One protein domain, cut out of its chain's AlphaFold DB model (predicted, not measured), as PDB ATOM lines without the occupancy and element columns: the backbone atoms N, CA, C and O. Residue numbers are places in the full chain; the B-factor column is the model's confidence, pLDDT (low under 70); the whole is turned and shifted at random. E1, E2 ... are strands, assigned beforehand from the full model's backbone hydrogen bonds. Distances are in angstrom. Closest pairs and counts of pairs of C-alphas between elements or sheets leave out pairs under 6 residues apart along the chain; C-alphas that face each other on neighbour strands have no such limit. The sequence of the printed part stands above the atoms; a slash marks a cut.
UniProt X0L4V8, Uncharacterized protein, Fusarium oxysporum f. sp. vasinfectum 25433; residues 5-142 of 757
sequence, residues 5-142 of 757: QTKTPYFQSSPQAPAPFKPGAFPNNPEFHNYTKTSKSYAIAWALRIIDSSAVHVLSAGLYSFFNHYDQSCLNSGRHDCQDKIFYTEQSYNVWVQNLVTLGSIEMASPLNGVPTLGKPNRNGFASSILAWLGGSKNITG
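AT A GLANCE: This is residues 5 to 142 of the 757 residues of an uncharacterized protein of Fusarium oxysporum f. sp. vasinfectum 25433 (UniProt X0L4V8). With little regular structure, the chain winds in stacked turns, a short solenoid flattened into a sandwich: branched mixed sheet E1, E3, E4, E7, E9 faces curled parallel sheet E2, E6, E8, E5. The printed part has 138 residues, nine named strands, E1 to E9 in chain order (49 residues, class all strand), and no named helix. It is compact, radius of gyration of the C-alphas 14.5 A, spanning 41 by 39 by 25 A.

HOW THE PARTS SIT: Beside E7, residues 93 to 103, parallel E3, 54 to 58 (N 58 to O 96, 2.8 A), and E4, 61 to 64 (N 101 to O 61, 2.8 A), lie on one side, antiparallel E9, 127 to 134 (N 99 to O 131, 2.8 A), on the other. E1, 5 to 7, is parallel to E4 (N 6 to O 62, 2.9 A). Parallel neighbours are E2, 48 to 51, and E6, 87 to 90 (N 50 to O 88, 2.9 A); E6 and E8, 105 to 111 (N 110 to O 87, 2.8 A); E8 and E5, 83 to 85 (N 107 to O 84, 2.8 A).

IN THESE COORDINATES: E7 spans 25.4 A and bends by 73 degrees at residue 99. E1 begins at C-alpha 5 (251.354, 232.270, 310.698); E9, 19.9 A, ends at C-alpha 134 (249.474, 247.105, 299.042).

THE WHOLE: The farthest C-alphas, Asp 71 and Lys 138, are 41.7 A apart. There is no cut. Links E1 to E2, E4 to E5 and E8 to E9 are long. pLDDT is under 70 at residues 24, 27 and 33 to 40.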
ATOM      1  N   GLN A   5     252.093 233.489 311.011       97.44
ATOM      2  CA  GLN A   5     251.354 232.270 310.698       97.44
ATOM      3  C   GLN A   5     250.175 232.114 311.658       97.44
ATOM      4  O   GLN A   5     250.350 232.231 312.868       97.44
ATOM      5  N   THR A   6     248.980 231.837 311.130       98.00
ATOM      6  CA  THR A   6     247.768 231.647 311.944       98.00
ATOM      7  C   THR A   6     246.925 230.463 311.479       98.00
ATOM      8  O   THR A   6     246.981 230.041 310.317       98.00
ATOM      9  N   LYS A   7     246.141 229.905 312.407       97.75
ATOM     10  CA  LYS A   7     245.120 228.899 312.110       97.75
ATOM     11  C   LYS A   7     243.807 229.267 312.778       97.75
ATOM     12  O   LYS A   7     243.788 229.533 313.978       97.75
ATOM     13  N   THR A   8     242.724 229.199 312.021       97.00
ATOM     14  CA  THR A   8     241.369 229.245 312.566       97.00
ATOM     15  C   THR A   8     241.144 228.061 313.522       97.00
ATOM     16  O   THR A   8     241.555 226.942 313.188       97.00
ATOM     17  N   PRO A   9     240.504 228.256 314.694       96.69
ATOM     18  CA  PRO A   9     240.149 227.157 315.588       96.69
ATOM     19  C   PRO A   9     239.304 226.096 314.875       96.69
ATOM     20  O   PRO A   9     238.287 226.410 314.268       96.69
ATOM     21  N   TYR A  10     239.702 224.826 314.966       96.56
ATOM     22  CA  TYR A  10     239.131 223.762 314.125       96.56
ATOM     23  C   TYR A  10     237.646 223.470 314.395       96.56
ATOM     24  O   TYR A  10     236.959 222.938 313.525       96.56
ATOM     25  N   PHE A  11     237.152 223.820 315.587       93.12
ATOM     26  CA  PHE A  11     235.740 223.695 315.947       93.12
ATOM     27  C   PHE A  11     234.854 224.756 315.278       93.12
ATOM     28  O   PHE A  11     233.662 224.521 315.096       93.12
ATOM     29  N   GLN A  12     235.402 225.911 314.879       92.56
ATOM     30  CA  GLN A  12     234.608 226.943 314.213       92.56
ATOM     31  C   GLN A  12     234.109 226.427 312.855       92.56
ATOM     32  O   GLN A  12     234.832 225.737 312.143       92.56
ATOM     33  N   SER A  13     232.857 226.683 312.476       88.25
ATOM     34  CA  SER A  13     231.938 227.708 312.999       88.25
ATOM     35  C   SER A  13     230.982 227.279 314.133       88.25
ATOM     36  O   SER A  13     229.948 227.919 314.312       88.25
ATOM     37  N   SER A  14     231.279 226.233 314.919       88.56
ATOM     38  CA  SER A  14     230.455 225.834 316.075       88.56
ATOM     39  C   SER A  14     231.259 225.769 317.393       88.56
ATOM     40  O   SER A  14     232.037 224.834 317.583       88.56
ATOM     41  N   PRO A  15     231.079 226.727 318.326       89.56
ATOM     42  CA  PRO A  15     230.276 227.947 318.193       89.56
ATOM     43  C   PRO A  15     230.872 228.933 317.171       89.56
ATOM     44  O   PRO A  15     232.049 228.852 316.813       89.56
ATOM     45  N   GLN A  16     230.044 229.860 316.689       88.12
ATOM     46  CA  GLN A  16     230.472 230.942 315.797       88.12
ATOM     47  C   GLN A  16     231.285 231.984 316.572       88.12
ATOM     48  O   GLN A  16     231.019 232.221 317.750       88.12
ATOM     49  N   ALA A  17     232.249 232.635 315.917       88.88
ATOM     50  CA  ALA A  17     232.922 233.790 316.507       88.88
ATOM     51  C   ALA A  17     231.902 234.927 316.751       88.88
ATOM     52  O   ALA A  17     231.030 235.127 315.903       88.88
ATOM     53  N   PRO A  18     231.979 235.664 317.877       86.62
ATOM     54  CA  PRO A  18     233.041 235.645 318.887       86.62
ATOM     55  C   PRO A  18     232.790 234.684 320.066       86.62
ATOM     56  O   PRO A  18     233.634 234.592 320.957       86.62
ATOM     57  N   ALA A  19     231.676 233.944 320.084       86.25
ATOM     58  CA  ALA A  19     231.343 233.056 321.195       86.25
ATOM     59  C   ALA A  19     232.465 232.019 321.457       86.25
ATOM     60  O   ALA A  19     233.046 231.475 320.512       86.25
ATOM     61  N   PRO A  20     232.782 231.729 322.735       88.50
ATOM     62  CA  PRO A  20     232.045 232.103 323.951       88.50
ATOM     63  C   PRO A  20     232.363 233.504 324.506       88.50
ATOM     64  O   PRO A  20     231.834 233.868 325.554       88.50
ATOM     65  N   PHE A  21     233.215 234.285 323.840       83.69
ATOM     66  CA  PHE A  21     233.561 235.632 324.284       83.69
ATOM     67  C   PHE A  21     232.475 236.629 323.882       83.69
ATOM     68  O   PHE A  21     231.955 236.590 322.764       83.69
ATOM     69  N   LYS A  22     232.137 237.535 324.801       76.75
ATOM     70  CA  LYS A  22     231.296 238.691 324.494       76.75
ATOM     71  C   LYS A  22     232.180 239.798 323.894       76.75
ATOM     72  O   LYS A  22     233.287 240.007 324.400       76.75
ATOM     73  N   PRO A  23     231.738 240.506 322.838       72.81
ATOM     74  CA  PRO A  23     232.377 241.748 322.393       72.81
ATOM     75  C   PRO A  23     232.529 242.756 323.541       72.81
ATOM     76  O   PRO A  23     231.876 242.604 324.569       72.81
ATOM     77  N   GLY A  24     233.422 243.740 323.394       67.25
ATOM     78  CA  GLY A  24     233.617 244.837 324.360       67.25
ATOM     79  C   GLY A  24     234.698 244.645 325.436       67.25
ATOM     80  O   GLY A  24     235.159 245.631 325.993       67.25
ATOM     81  N   ALA A  25     235.197 243.422 325.672       71.44
ATOM     82  CA  ALA A  25     236.309 243.210 326.616       71.44
ATOM     83  C   ALA A  25     237.622 243.902 326.190       71.44
ATOM     84  O   ALA A  25     238.432 244.269 327.038       71.44
ATOM     85  N   PHE A  26     237.824 244.070 324.880       74.69
ATOM     86  CA  PHE A  26     238.919 244.838 324.293       74.69
ATOM     87  C   PHE A  26     238.359 245.805 323.246       74.69
ATOM     88  O   PHE A  26     237.388 245.448 322.558       74.69
ATOM     89  N   PRO A  27     238.985 246.984 323.066       69.88
ATOM     90  CA  PRO A  27     238.592 247.921 322.026       69.88
ATOM     91  C   PRO A  27     238.618 247.250 320.652       69.88
ATOM     92  O   PRO A  27     239.565 246.543 320.304       69.88
ATOM     93  N   ASN A  28     237.577 247.492 319.854       76.69
ATOM     94  CA  ASN A  28     237.435 246.942 318.506       76.69
ATOM     95  C   ASN A  28     237.441 245.404 318.444       76.69
ATOM     96  O   ASN A  28     237.881 244.837 317.438       76.69
ATOM     97  N   ASN A  29     236.940 244.702 319.468       81.56
ATOM     98  CA  ASN A  29     236.621 243.280 319.321       81.56
ATOM     99  C   ASN A  29     235.750 243.061 318.065       81.56
ATOM    100  O   ASN A  29     234.892 243.887 317.759       81.56
ATOM    101  N   PRO A  30     235.998 242.005 317.268       81.81
ATOM    102  CA  PRO A  30     235.234 241.784 316.055       81.81
ATOM    103  C   PRO A  30     233.809 241.396 316.410       81.81
ATOM    104  O   PRO A  30     233.558 240.372 317.048       81.81
ATOM    105  N   GLU A  31     232.891 242.206 315.923       75.19
ATOM    106  CA  GLU A  31     231.480 241.912 315.966       75.19
ATOM    107  C   GLU A  31     231.035 241.395 314.599       75.19
ATOM    108  O   GLU A  31     231.490 241.851 313.547       75.19
ATOM    109  N   PHE A  32     230.179 240.380 314.608       78.75
ATOM    110  CA  PHE A  32     229.699 239.714 313.400       78.75
ATOM    111  C   PHE A  32     228.195 240.002 313.222       78.75
ATOM    112  O   PHE A  32     227.388 239.074 313.157       78.75
ATOM    113  N   HIS A  33     227.828 241.295 313.186       61.16
ATOM    114  CA  HIS A  33     226.454 241.790 312.987       61.16
ATOM    115  C   HIS A  33     225.949 241.571 311.548       61.16
ATOM    116  O   HIS A  33     226.729 241.388 310.612       61.16
ATOM    117  N   ASN A  34     224.621 241.588 311.376       54.31
ATOM    118  CA  ASN A  34     223.908 241.433 310.100       54.31
ATOM    119  C   ASN A  34     224.193 240.127 309.332       54.31
ATOM    120  O   ASN A  34     224.772 240.084 308.244       54.31
ATOM    121  N   TYR A  35     223.669 239.030 309.883       59.22
ATOM    122  CA  TYR A  35     223.565 237.756 309.186       59.22
ATOM    123  C   TYR A  35     222.632 237.878 307.966       59.22
ATOM    124  O   TYR A  35     221.457 238.225 308.066       59.22
ATOM    125  N   THR A  36     223.095 237.433 306.803       46.56
ATOM    126  CA  THR A  36     222.195 236.663 305.940       46.56
ATOM    127  C   THR A  36     222.330 235.219 306.404       46.56
ATOM    128  O   THR A  36     223.440 234.708 306.532       46.56
ATOM    129  N   LYS A  37     221.215 234.542 306.712       49.47
ATOM    130  CA  LYS A  37     221.174 233.150 307.227       49.47
ATOM    131  C   LYS A  37     221.814 232.097 306.286       49.47
ATOM    132  O   LYS A  37     221.615 230.901 306.479       49.47
ATOM    133  N   THR A  38     222.527 232.514 305.245       52.97
ATOM    134  CA  THR A  38     222.983 231.690 304.127       52.97
ATOM    135  C   THR A  38     224.455 231.277 304.211       52.97
ATOM    136  O   THR A  38     224.763 230.201 303.703       52.97
ATOM    137  N   SER A  39     225.355 232.030 304.866       66.69
ATOM    138  CA  SER A  39     226.778 231.640 304.966       66.69
ATOM    139  C   SER A  39     227.148 231.049 306.331       66.69
ATOM    140  O   SER A  39     227.163 231.734 307.352       66.69
ATOM    141  N   LYS A  40     227.497 229.754 306.348       67.19
ATOM    142  CA  LYS A  40     227.985 229.031 307.541       67.19
ATOM    143  C   LYS A  40     229.470 229.280 307.846       67.19
ATOM    144  O   LYS A  40     229.973 228.759 308.842       67.19
ATOM    145  N   SER A  41     230.166 230.035 307.001       76.00
ATOM    146  CA  SER A  41     231.622 230.242 307.008       76.00
ATOM    147  C   SER A  41     232.029 231.700 307.274       76.00
ATOM    148  O   SER A  41     233.219 232.015 307.275       76.00
ATOM    149  N   TYR A  42     231.064 232.592 307.525       79.19
ATOM    150  CA  TYR A  42     231.315 234.023 307.730       79.19
ATOM    151  C   TYR A  42     231.799 234.373 309.147       79.19
ATOM    152  O   TYR A  42     232.816 235.043 309.309       79.19
ATOM    153  N   ALA A  43     231.086 233.909 310.179       87.62
ATOM    154  CA  ALA A  43     231.371 234.223 311.583       87.62
ATOM    155  C   ALA A  43     232.454 233.298 312.164       87.62
ATOM    156  O   ALA A  43     232.195 232.407 312.979       87.62
ATOM    157  N   ILE A  44     233.677 233.483 311.674       91.75
ATOM    158  CA  ILE A  44     234.868 232.700 312.001       91.75
ATOM    159  C   ILE A  44     236.008 233.665 312.360       91.75
ATOM    160  O   ILE A  44     236.046 234.796 311.879       91.75
ATOM    161  N   ALA A  45     236.924 233.239 313.234       93.69
ATOM    162  CA  ALA A  45     238.019 234.067 313.723       93.69
ATOM    163  C   ALA A  45     238.834 234.709 312.584       93.69
ATOM    164  O   ALA A  45     239.268 234.038 311.643       93.69
ATOM    165  N   TRP A  46     239.087 236.012 312.707       94.62
ATOM    166  CA  TRP A  46     240.014 236.726 311.835       94.62
ATOM    167  C   TRP A  46     241.447 236.269 312.099       94.62
ATOM    168  O   TRP A  46     241.886 236.205 313.245       94.62
ATOM    169  N   ALA A  47     242.198 235.996 311.035       96.00
ATOM    170  CA  ALA A  47     243.621 235.706 311.137       96.00
ATOM    171  C   ALA A  47     244.455 236.980 311.302       96.00
ATOM    172  O   ALA A  47     245.436 236.998 312.039       96.00
ATOM    173  N   LEU A  48     244.073 238.034 310.581       95.75
ATOM    174  CA  LEU A  48     244.673 239.355 310.666       95.75
ATOM    175  C   LEU A  48     243.552 240.384 310.530       95.75
ATOM    176  O   LEU A  48     242.756 240.316 309.594       95.75
ATOM    177  N   ARG A  49     243.483 241.329 311.464       94.44
ATOM    178  CA  ARG A  49     242.530 242.438 311.431       94.44
ATOM    179  C   ARG A  49     243.301 243.731 311.674       94.44
ATOM    180  O   ARG A  49     243.980 243.838 312.689       94.44
ATOM    181  N   ILE A  50     243.247 244.664 310.729       94.00
ATOM    182  CA  ILE A  50     243.944 245.957 310.795       94.00
ATOM    183  C   ILE A  50     242.884 247.056 310.737       94.00
ATOM    184  O   ILE A  50     242.120 247.117 309.778       94.00
ATOM    185  N   ILE A  51     242.802 247.877 311.778       90.62
ATOM    186  CA  ILE A  51     241.724 248.852 311.980       90.62
ATOM    187  C   ILE A  51     242.359 250.146 312.475       90.62
ATOM    188  O   ILE A  51     243.209 250.066 313.363       90.62
ATOM    189  N   ASP A  52     241.970 251.296 311.921       89.94
ATOM    190  CA  ASP A  52     242.454 252.623 312.349       89.94
ATOM    191  C   ASP A  52     243.983 252.671 312.526       89.94
ATOM    192  O   ASP A  52     244.518 253.222 313.487       89.94
ATOM    193  N   SER A  53     244.706 251.997 311.631       92.19
ATOM    194  CA  SER A  53     246.140 251.754 311.764       92.19
ATOM    195  C   SER A  53     246.909 252.369 310.604       92.19
ATOM    196  O   SER A  53     246.423 252.449 309.472       92.19
ATOM    197  N   SER A  54     248.163 252.734 310.866       94.44
ATOM    198  CA  SER A  54     249.080 253.194 309.830       94.44
ATOM    199  C   SER A  54     250.467 252.571 309.952       94.44
ATOM    200  O   SER A  54     250.853 252.067 311.004       94.44
ATOM    201  N   ALA A  55     251.199 252.553 308.833       94.25
ATOM    202  CA  ALA A  55     252.559 252.007 308.739       94.25
ATOM    203  C   ALA A  55     252.682 250.529 309.171       94.25
ATOM    204  O   ALA A  55     253.681 250.103 309.758       94.25
ATOM    205  N   VAL A  56     251.669 249.715 308.848       96.00
ATOM    206  CA  VAL A  56     251.659 248.282 309.168       96.00
ATOM    207  C   VAL A  56     252.285 247.489 308.030       96.00
ATOM    208  O   VAL A  56     251.682 247.303 306.974       96.00
ATOM    209  N   HIS A  57     253.504 246.994 308.247       95.00
ATOM    210  CA  HIS A  57     254.232 246.203 307.254       95.00
ATOM    211  C   HIS A  57     254.351 244.736 307.696       95.00
ATOM    212  O   HIS A  57     254.936 244.418 308.738       95.00
ATOM    213  N   VAL A  58     253.827 243.823 306.880       96.94
ATOM    214  CA  VAL A  58     253.919 242.367 307.028       96.94
ATOM    215  C   VAL A  58     254.762 241.831 305.874       96.94
ATOM    216  O   VAL A  58     254.340 241.880 304.727       96.94
ATOM    217  N   LEU A  59     255.965 241.331 306.159       96.25
ATOM    218  CA  LEU A  59     256.893 240.857 305.119       96.25
ATOM    219  C   LEU A  59     256.500 239.486 304.544       96.25
ATOM    220  O   LEU A  59     256.900 239.133 303.440       96.25
ATOM    221  N   SER A  60     255.752 238.693 305.315       96.62
ATOM    222  CA  SER A  60     255.146 237.441 304.863       96.62
ATOM    223  C   SER A  60     254.025 237.014 305.810       96.62
ATOM    224  O   SER A  60     254.110 237.282 307.014       96.62
ATOM    225  N   ALA A  61     252.988 236.361 305.284       97.62
ATOM    226  CA  ALA A  61     251.860 235.864 306.065       97.62
ATOM    227  C   ALA A  61     251.354 234.512 305.546       97.62
ATOM    228  O   ALA A  61     251.097 234.363 304.356       97.62
ATOM    229  N   GLY A  62     251.166 233.549 306.447       97.62
ATOM    230  CA  GLY A  62     250.506 232.267 306.200       97.62
ATOM    231  C   GLY A  62     249.233 232.132 307.034       97.62
ATOM    232  O   GLY A  62     249.303 231.756 308.204       97.62
ATOM    233  N   LEU A  63     248.075 232.439 306.449       98.06
ATOM    234  CA  LEU A  63     246.793 232.504 307.158       98.06
ATOM    235  C   LEU A  63     245.898 231.331 306.741       98.06
ATOM    236  O   LEU A  63     245.499 231.237 305.580       98.06
ATOM    237  N   TYR A  64     245.598 230.404 307.652       97.69
ATOM    238  CA  TYR A  64     244.977 229.131 307.272       97.69
ATOM    239  C   TYR A  64     243.660 228.852 308.001       97.69
ATOM    240  O   TYR A  64     243.581 228.926 309.223       97.69
ATOM    241  N   SER A  65     242.664 228.393 307.250       97.25
ATOM    242  CA  SER A  65     241.421 227.814 307.753       97.25
ATOM    243  C   SER A  65     241.279 226.393 307.207       97.25
ATOM    244  O   SER A  65     241.004 226.178 306.034       97.25
ATOM    245  N   PHE A  66     241.570 225.386 308.029       96.75
ATOM    246  CA  PHE A  66     241.630 223.991 307.565       96.75
ATOM    247  C   PHE A  66     240.301 223.243 307.660       96.75
ATOM    248  O   PHE A  66     240.178 222.175 307.064       96.75
ATOM    249  N   PHE A  67     239.364 223.754 308.457       94.94
ATOM    250  CA  PHE A  67     238.163 223.039 308.863       94.94
ATOM    251  C   PHE A  67     236.967 223.984 308.917       94.94
ATOM    252  O   PHE A  67     237.126 225.174 309.185       94.94
ATOM    253  N   ASN A  68     235.778 223.420 308.740       91.38
ATOM    254  CA  ASN A  68     234.526 223.993 309.206       91.38
ATOM    255  C   ASN A  68     233.854 222.943 310.099       91.38
ATOM    256  O   ASN A  68     233.439 221.896 309.611       91.38
ATOM    257  N   HIS A  69     233.812 223.182 311.412       91.44
ATOM    258  CA  HIS A  69     233.292 222.233 312.401       91.44
ATOM    259  C   HIS A  69     233.976 220.852 312.309       91.44
ATOM    260  O   HIS A  69     233.322 219.822 312.166       91.44
ATOM    261  N   TYR A  70     235.313 220.833 312.372       94.19
ATOM    262  CA  TYR A  70     236.172 219.646 312.208       94.19
ATOM    263  C   TYR A  70     236.044 218.891 310.871       94.19
ATOM    264  O   TYR A  70     236.779 217.928 310.649       94.19
ATOM    265  N   ASP A  71     235.196 219.346 309.951       92.44
ATOM    266  CA  ASP A  71     235.085 218.797 308.606       92.44
ATOM    267  C   ASP A  71     236.031 219.518 307.633       92.44
ATOM    268  O   ASP A  71     236.155 220.743 307.652       92.44
ATOM    269  N   GLN A  72     236.715 218.749 306.779       94.50
ATOM    270  CA  GLN A  72     237.654 219.272 305.776       94.50
ATOM    271  C   GLN A  72     237.089 219.278 304.351       94.50
ATOM    272  O   GLN A  72     237.811 219.625 303.415       94.50
ATOM    273  N   SER A  73     235.820 218.903 304.139       93.94
ATOM    274  CA  SER A  73     235.240 218.856 302.789       93.94
ATOM    275  C   SER A  73     235.221 220.233 302.115       93.94
ATOM    276  O   SER A  73     235.335 220.317 300.891       93.94
ATOM    277  N   CYS A  74     235.212 221.309 302.907       91.81
ATOM    278  CA  CYS A  74     235.346 222.694 302.457       91.81
ATOM    279  C   CYS A  74     236.663 222.990 301.709       91.81
ATOM    280  O   CYS A  74     236.710 223.888 300.871       91.81
ATOM    281  N   LEU A  75     237.737 222.220 301.936       93.81
ATOM    282  CA  LEU A  75     238.981 222.336 301.158       93.81
ATOM    283  C   LEU A  75     238.876 221.672 299.783       93.81
ATOM    284  O   LEU A  75     239.610 222.041 298.874       93.81
ATOM    285  N   ASN A  76     237.964 220.713 299.615       90.94
ATOM    286  CA  ASN A  76     237.741 220.040 298.335       90.94
ATOM    287  C   ASN A  76     236.826 220.849 297.411       90.94
ATOM    288  O   ASN A  76     236.652 220.497 296.242       90.94
ATOM    289  N   SER A  77     236.228 221.934 297.911       84.06
ATOM    290  CA  SER A  77     235.479 222.837 297.056       84.06
ATOM    291  C   SER A  77     236.436 223.550 296.102       84.06
ATOM    292  O   SER A  77     237.537 223.962 296.464       84.06
ATOM    293  N   GLY A  78     235.998 223.794 294.866       82.31
ATOM    294  CA  GLY A  78     236.791 224.559 293.894       82.31
ATOM    295  C   GLY A  78     237.059 226.022 294.297       82.31
ATOM    296  O   GLY A  78     237.627 226.772 293.502       82.31
ATOM    297  N   ARG A  79     236.605 226.460 295.482       85.94
ATOM    298  CA  ARG A  79     236.829 227.796 296.050       85.94
ATOM    299  C   ARG A  79     237.663 227.773 297.337       85.94
ATOM    300  O   ARG A  79     238.251 228.805 297.628       85.94
ATOM    301  N   HIS A  80     237.786 226.630 298.022       92.88
ATOM    302  CA  HIS A  80     238.278 226.504 299.402       92.88
ATOM    303  C   HIS A  80     237.496 227.411 300.365       92.88
ATOM    304  O   HIS A  80     237.970 228.472 300.754       92.88
ATOM    305  N   ASP A  81     236.286 226.991 300.721       92.50
ATOM    306  CA  ASP A  81     235.251 227.767 301.418       92.50
ATOM    307  C   ASP A  81     235.052 227.325 302.877       92.50
ATOM    308  O   ASP A  81     233.935 227.267 303.386       92.50
ATOM    309  N   CYS A  82     236.144 227.012 303.580       94.69
ATOM    310  CA  CYS A  82     236.080 226.728 305.018       94.69
ATOM    311  C   CYS A  82     235.693 227.983 305.813       94.69
ATOM    312  O   CYS A  82     234.961 227.898 306.799       94.69
ATOM    313  N   GLN A  83     236.144 229.143 305.335       93.19
ATOM    314  CA  GLN A  83     235.889 230.477 305.862       93.19
ATOM    315  C   GLN A  83     235.672 231.461 304.702       93.19
ATOM    316  O   GLN A  83     236.289 231.336 303.648       93.19
ATOM    317  N   ASP A  84     234.816 232.465 304.877       92.19
ATOM    318  CA  ASP A  84     234.576 233.443 303.807       92.19
ATOM    319  C   ASP A  84     235.734 234.438 303.708       92.19
ATOM    320  O   ASP A  84     236.295 234.648 302.636       92.19
ATOM    321  N   LYS A  85     236.122 235.017 304.845       92.81
ATOM    322  CA  LYS A  85     237.071 236.127 304.932       92.81
ATOM    323  C   LYS A  85     238.078 235.860 306.040       92.81
ATOM    324  O   LYS A  85     237.670 235.483 307.132       92.81
ATOM    325  N   ILE A  86     239.374 236.049 305.776       95.69
ATOM    326  CA  ILE A  86     240.445 235.687 306.730       95.69
ATOM    327  C   ILE A  86     241.327 236.865 307.161       95.69
ATOM    328  O   ILE A  86     241.792 236.899 308.301       95.69
ATOM    329  N   PHE A  87     241.519 237.855 306.289       96.19
ATOM    330  CA  PHE A  87     242.281 239.074 306.553       96.19
ATOM    331  C   PHE A  87     241.399 240.287 306.260       96.19
ATOM    332  O   PHE A  87     240.941 240.452 305.134       96.19
ATOM    333  N   TYR A  88     241.169 241.126 307.265       95.06
ATOM    334  CA  TYR A  88     240.301 242.295 307.174       95.06
ATOM    335  C   TYR A  88     241.070 243.589 307.429       95.06
ATOM    336  O   TYR A  88     241.926 243.647 308.319       95.06
ATOM    337  N   THR A  89     240.733 244.630 306.671       94.12
ATOM    338  CA  THR A  89     241.283 245.975 306.854       94.12
ATOM    339  C   THR A  89     240.187 247.026 306.832       94.12
ATOM    340  O   THR A  89     239.291 246.964 305.990       94.12
ATOM    341  N   GLU A  90     240.305 248.019 307.699       92.06
ATOM    342  CA  GLU A  90     239.318 249.079 307.875       92.06
ATOM    343  C   GLU A  90     239.998 250.390 308.274       92.06
ATOM    344  O   GLU A  90     240.897 250.382 309.115       92.06
ATOM    345  N   GLN A  91     239.581 251.499 307.660       92.75
ATOM    346  CA  GLN A  91     240.019 252.868 307.954       92.75
ATOM    347  C   GLN A  91     241.544 253.000 308.176       92.75
ATOM    348  O   GLN A  91     242.009 253.680 309.083       92.75
ATOM    349  N   SER A  92     242.351 252.297 307.373       93.56
ATOM    350  CA  SER A  92     243.801 252.172 307.587       93.56
ATOM    351  C   SER A  92     244.584 252.551 306.335       93.56
ATOM    352  O   SER A  92     244.176 252.207 305.231       93.56
ATOM    353  N   TYR A  93     245.737 253.206 306.473       94.50
ATOM    354  CA  TYR A  93     246.581 253.611 305.337       94.50
ATOM    355  C   TYR A  93     248.032 253.162 305.530       94.50
ATOM    356  O   TYR A  93     248.471 252.876 306.638       94.50
ATOM    357  N   ASN A  94     248.804 253.072 304.447       94.50
ATOM    358  CA  ASN A  94     250.177 252.562 304.488       94.50
ATOM    359  C   ASN A  94     250.274 251.134 305.078       94.50
ATOM    360  O   ASN A  94     251.104 250.847 305.942       94.50
ATOM    361  N   VAL A  95     249.382 250.245 304.618       95.00
ATOM    362  CA  VAL A  95     249.322 248.828 305.019       95.00
ATOM    363  C   VAL A  95     249.879 247.950 303.908       95.00
ATOM    364  O   VAL A  95     249.290 247.862 302.828       95.00
ATOM    365  N   TRP A  96     251.017 247.301 304.145       94.88
ATOM    366  CA  TRP A  96     251.704 246.481 303.145       94.88
ATOM    367  C   TRP A  96     251.825 245.044 303.638       94.88
ATOM    368  O   TRP A  96     252.456 244.789 304.662       94.88
ATOM    369  N   VAL A  97     251.265 244.094 302.890       96.31
ATOM    370  CA  VAL A  97     251.401 242.658 303.157       96.31
ATOM    371  C   VAL A  97     252.093 242.001 301.973       96.31
ATOM    372  O   VAL A  97     251.492 241.755 300.932       96.31
ATOM    373  N   GLN A  98     253.383 241.741 302.120       96.00
ATOM    374  CA  GLN A  98     254.186 240.985 301.167       96.00
ATOM    375  C   GLN A  98     254.012 239.488 301.423       96.00
ATOM    376  O   GLN A  98     253.720 239.079 302.543       96.00
ATOM    377  N   ASN A  99     254.173 238.680 300.376       96.56
ATOM    378  CA  ASN A  99     254.079 237.223 300.384       96.56
ATOM    379  C   ASN A  99     252.900 236.698 301.233       96.56
ATOM    380  O   ASN A  99     253.107 236.019 302.248       96.56
ATOM    381  N   LEU A 100     251.675 237.074 300.836       97.25
ATOM    382  CA  LEU A 100     250.437 236.651 301.493       97.25
ATOM    383  C   LEU A 100     249.994 235.300 300.934       97.25
ATOM    384  O   LEU A 100     249.630 235.182 299.764       97.25
ATOM    385  N   VAL A 101     249.977 234.302 301.808       97.50
ATOM    386  CA  VAL A 101     249.534 232.940 301.536       97.50
ATOM    387  C   VAL A 101     248.322 232.640 302.405       97.50
ATOM    388  O   VAL A 101     248.373 232.779 303.626       97.50
ATOM    389  N   THR A 102     247.235 232.195 301.782       97.50
ATOM    390  CA  THR A 102     246.003 231.810 302.479       97.50
ATOM    391  C   THR A 102     245.539 230.417 302.077       97.50
ATOM    392  O   THR A 102     245.818 229.947 300.972       97.50
ATOM    393  N   LEU A 103     244.829 229.733 302.971       97.00
ATOM    394  CA  LEU A 103     244.220 228.434 302.696       97.00
ATOM    395  C   LEU A 103     242.832 228.369 303.327       97.00
ATOM    396  O   LEU A 103     242.681 228.742 304.485       97.00
ATOM    397  N   GLY A 104     241.848 227.848 302.591       95.06
ATOM    398  CA  GLY A 104     240.501 227.633 303.135       95.06
ATOM    399  C   GLY A 104     239.633 228.879 303.239       95.06
ATOM    400  O   GLY A 104     238.550 228.789 303.808       95.06
ATOM    401  N   SER A 105     240.098 230.017 302.716       95.19
ATOM    402  CA  SER A 105     239.355 231.273 302.671       95.19
ATOM    403  C   SER A 105     238.923 231.638 301.249       95.19
ATOM    404  O   SER A 105     239.754 231.619 300.334       95.19
ATOM    405  N   ILE A 106     237.666 232.058 301.068       95.12
ATOM    406  CA  ILE A 106     237.178 232.577 299.775       95.12
ATOM    407  C   ILE A 106     237.893 233.888 299.422       95.12
ATOM    408  O   ILE A 106     238.362 234.055 298.291       95.12
ATOM    409  N   GLU A 107     238.008 234.798 300.386       95.75
ATOM    410  CA  GLU A 107     238.696 236.083 300.275       95.75
ATOM    411  C   GLU A 107     240.023 236.032 301.044       95.75
ATOM    412  O   GLU A 107     240.055 235.809 302.255       95.75
ATOM    413  N   MET A 108     241.133 236.244 300.330       97.06
ATOM    414  CA  MET A 108     242.475 236.349 300.908       97.06
ATOM    415  C   MET A 108     242.656 237.643 301.699       97.06
ATOM    416  O   MET A 108     243.406 237.647 302.666       97.06
ATOM    417  N   ALA A 109     242.020 238.727 301.246       96.38
ATOM    418  CA  ALA A 109     242.019 240.047 301.866       96.38
ATOM    419  C   ALA A 109     240.673 240.732 301.593       96.38
ATOM    420  O   ALA A 109     240.212 240.747 300.448       96.38
ATOM    421  N   SER A 110     240.082 241.309 302.633       94.88
ATOM    422  CA  SER A 110     238.706 241.808 302.659       94.88
ATOM    423  C   SER A 110     238.660 243.234 303.230       94.88
ATOM    424  O   SER A 110     238.285 243.412 304.391       94.88
ATOM    425  N   PRO A 111     239.073 244.261 302.465       94.00
ATOM    426  CA  PRO A 111     238.930 245.648 302.896       94.00
ATOM    427  C   PRO A 111     237.451 246.054 303.010       94.00
ATOM    428  O   PRO A 111     236.664 245.753 302.112       94.00
ATOM    429  N   LEU A 112     237.066 246.755 304.083       90.62
ATOM    430  CA  LEU A 112     235.708 247.300 304.247       90.62
ATOM    431  C   LEU A 112     235.335 248.236 303.084       90.62
ATOM    432  O   LEU A 112     236.125 249.094 302.708       90.62
ATOM    433  N   ASN A 113     234.150 248.069 302.490       88.69
ATOM    434  CA  ASN A 113     233.710 248.841 301.315       88.69
ATOM    435  C   ASN A 113     234.699 248.827 300.123       88.69
ATOM    436  O   ASN A 113     234.576 249.620 299.193       88.69
ATOM    437  N   GLY A 114     235.687 247.927 300.135       88.25
ATOM    438  CA  GLY A 114     236.710 247.802 299.108       88.25
ATOM    439  C   GLY A 114     236.522 246.552 298.257       88.25
ATOM    440  O   GLY A 114     235.647 245.720 298.492       88.25
ATOM    441  N   VAL A 115     237.382 246.402 297.251       91.44
ATOM    442  CA  VAL A 115     237.372 245.218 296.385       91.44
ATOM    443  C   VAL A 115     238.113 244.068 297.082       91.44
ATOM    444  O   VAL A 115     239.306 244.209 297.371       91.44
ATOM    445  N   PRO A 116     237.459 242.920 297.341       94.81
ATOM    446  CA  PRO A 116     238.115 241.791 297.983       94.81
ATOM    447  C   PRO A 116     239.099 241.101 297.035       94.81
ATOM    448  O   PRO A 116     238.861 240.953 295.835       94.81
ATOM    449  N   THR A 117     240.209 240.614 297.588       96.50
ATOM    450  CA  THR A 117     241.161 239.777 296.848       96.50
ATOM    451  C   THR A 117     240.762 238.317 296.991       96.50
ATOM    452  O   THR A 117     240.913 237.730 298.057       96.50
ATOM    453  N   LEU A 118     240.247 237.710 295.923       97.12
ATOM    454  CA  LEU A 118     239.733 236.338 295.964       97.12
ATOM    455  C   LEU A 118     240.855 235.290 295.964       97.12
ATOM    456  O   LEU A 118     241.848 235.418 295.248       97.12
ATOM    457  N   GLY A 119     240.667 234.198 296.703       96.06
ATOM    458  CA  GLY A 119     241.613 233.084 296.762       96.06
ATOM    459  C   GLY A 119     241.642 232.255 295.479       96.06
ATOM    460  O   GLY A 119     242.717 231.877 295.012       96.06
ATOM    461  N   LYS A 120     240.481 231.983 294.870       95.75
ATOM    462  CA  LYS A 120     240.376 231.102 293.690       95.75
ATOM    463  C   LYS A 120     241.235 231.557 292.492       95.75
ATOM    464  O   LYS A 120     241.940 230.703 291.958       95.75
ATOM    465  N   PRO A 121     241.238 232.840 292.075       96.19
ATOM    466  CA  PRO A 121     242.105 233.307 290.987       96.19
ATOM    467  C   PRO A 121     243.604 233.239 291.310       96.19
ATOM    468  O   PRO A 121     244.415 233.145 290.399       96.19
ATOM    469  N   ASN A 122     243.967 233.257 292.594       96.75
ATOM    470  CA  ASN A 122     245.350 233.296 293.078       96.75
ATOM    471  C   ASN A 122     245.835 231.928 293.583       96.75
ATOM    472  O   ASN A 122     246.738 231.844 294.417       96.75
ATOM    473  N   ARG A 123     245.202 230.839 293.133       94.94
ATOM    474  CA  ARG A 123     245.557 229.474 293.532       94.94
ATOM    475  C   ARG A 123     246.954 229.115 293.027       94.94
ATOM    476  O   ARG A 123     247.191 229.136 291.823       94.94
ATOM    477  N   ASN A 124     247.846 228.716 293.930       87.38
ATOM    478  CA  ASN A 124     249.194 228.267 293.600       87.38
ATOM    479  C   ASN A 124     249.555 227.017 294.417       87.38
ATOM    480  O   ASN A 124     249.899 227.085 295.599       87.38
ATOM    481  N   GLY A 125     249.431 225.848 293.786       89.56
ATOM    482  CA  GLY A 125     249.527 224.566 294.477       89.56
ATOM    483  C   GLY A 125     248.363 224.369 295.454       89.56
ATOM    484  O   GLY A 125     247.200 224.548 295.093       89.56
ATOM    485  N   PHE A 126     248.676 223.979 296.691       90.69
ATOM    486  CA  PHE A 126     247.665 223.697 297.716       90.69
ATOM    487  C   PHE A 126     246.975 224.969 298.247       90.69
ATOM    488  O   PHE A 126     245.767 224.977 298.485       90.69
ATOM    489  N   ALA A 127     247.729 226.060 298.392       95.44
ATOM    490  CA  ALA A 127     247.264 227.330 298.944       95.44
ATOM    491  C   ALA A 127     246.981 228.366 297.844       95.44
ATOM    492  O   ALA A 127     247.294 228.160 296.672       95.44
ATOM    493  N   SER A 128     246.402 229.500 298.221       97.19
ATOM    494  CA  SER A 128     246.348 230.696 297.380       97.19
ATOM    495  C   SER A 128     247.439 231.670 297.812       97.19
ATOM    496  O   SER A 128     247.616 231.890 299.008       97.19
ATOM    497  N   SER A 129     248.178 232.248 296.867       97.00
ATOM    498  CA  SER A 129     249.330 233.108 297.164       97.00
ATOM    499  C   SER A 129     249.385 234.335 296.266       97.00
ATOM    500  O   SER A 129     249.219 234.210 295.053       97.00
ATOM    501  N   ILE A 130     249.727 235.484 296.844       97.38
ATOM    502  CA  ILE A 130     250.060 236.711 296.115       97.38
ATOM    503  C   ILE A 130     251.389 237.279 296.618       97.38
ATOM    504  O   ILE A 130     251.716 237.178 297.803       97.38
ATOM    505  N   LEU A 131     252.159 237.896 295.717       96.75
ATOM    506  CA  LEU A 131     253.467 238.470 296.051       96.75
ATOM    507  C   LEU A 131     253.345 239.677 296.986       96.75
ATOM    508  O   LEU A 131     254.175 239.848 297.874       96.75
ATOM    509  N   ALA A 132     252.331 240.515 296.779       95.19
ATOM    510  CA  ALA A 132     252.071 241.674 297.616       95.19
ATOM    511  C   ALA A 132     250.604 242.101 297.538       95.19
ATOM    512  O   ALA A 132     249.988 242.062 296.473       95.19
ATOM    513  N   TRP A 133     250.084 242.565 298.666       95.31
ATOM    514  CA  TRP A 133     248.855 243.331 298.793       95.31
ATOM    515  C   TRP A 133     249.212 244.678 299.425       95.31
ATOM    516  O   TRP A 133     249.774 244.721 300.523       95.31
ATOM    517  N   LEU A 134     248.976 245.772 298.698       93.19
ATOM    518  CA  LEU A 134     249.474 247.105 299.042       93.19
ATOM    519  C   LEU A 134     248.303 248.086 299.155       93.19
ATOM    520  O   LEU A 134     247.711 248.454 298.145       93.19
ATOM    521  N   GLY A 135     248.018 248.554 300.370       81.88
ATOM    522  CA  GLY A 135     246.950 249.519 300.663       81.88
ATOM    523  C   GLY A 135     247.247 250.977 300.274       81.88
ATOM    524  O   GLY A 135     246.505 251.877 300.646       81.88
ATOM    525  N   GLY A 136     248.340 251.239 299.545       80.25
ATOM    526  CA  GLY A 136     248.810 252.593 299.220       80.25
ATOM    527  C   GLY A 136     249.376 253.348 300.434       80.25
ATOM    528  O   GLY A 136     249.029 253.074 301.577       80.25
ATOM    529  N   SER A 137     250.290 254.298 300.214       83.56
ATOM    530  CA  SER A 137     250.929 255.051 301.313       83.56
ATOM    531  C   SER A 137     250.049 256.159 301.897       83.56
ATOM    532  O   SER A 137     250.247 256.544 303.044       83.56
ATOM    533  N   LYS A 138     249.091 256.669 301.114       83.81
ATOM    534  CA  LYS A 138     248.184 257.766 301.497       83.81
ATOM    535  C   LYS A 138     246.699 257.435 301.339       83.81
ATOM    536  O   LYS A 138     245.865 258.194 301.810       83.81
ATOM    537  N   ASN A 139     246.370 256.330 300.671       89.06
ATOM    538  CA  ASN A 139     244.983 255.957 300.432       89.06
ATOM    539  C   ASN A 139     244.458 255.162 301.625       89.06
ATOM    540  O   ASN A 139     245.128 254.250 302.111       89.06
ATOM    541  N   ILE A 140     243.250 255.499 302.069       91.44
ATOM    542  CA  ILE A 140     242.560 254.741 303.105       91.44
ATOM    543  C   ILE A 140     242.082 253.436 302.477       91.44
ATOM    544  O   ILE A 140     241.295 253.414 301.532       91.44
ATOM    545  N   THR A 141     242.583 252.333 303.007       91.00
ATOM    546  CA  THR A 141     242.101 251.003 302.694       91.00
ATOM    547  C   THR A 141     241.027 250.622 303.692       91.00
ATOM    548  O   THR A 141     241.237 250.680 304.905       91.00
ATOM    549  N   GLY A 142     239.876 250.198 303.181       89.62
ATOM    550  CA  GLY A 142     238.773 249.819 304.043       89.62
ATOM    551  C   GLY A 142     237.944 251.009 304.543       89.62
ATOM    552  O   GLY A 142     237.600 251.021 305.721       89.62
TER     553      GLY A 142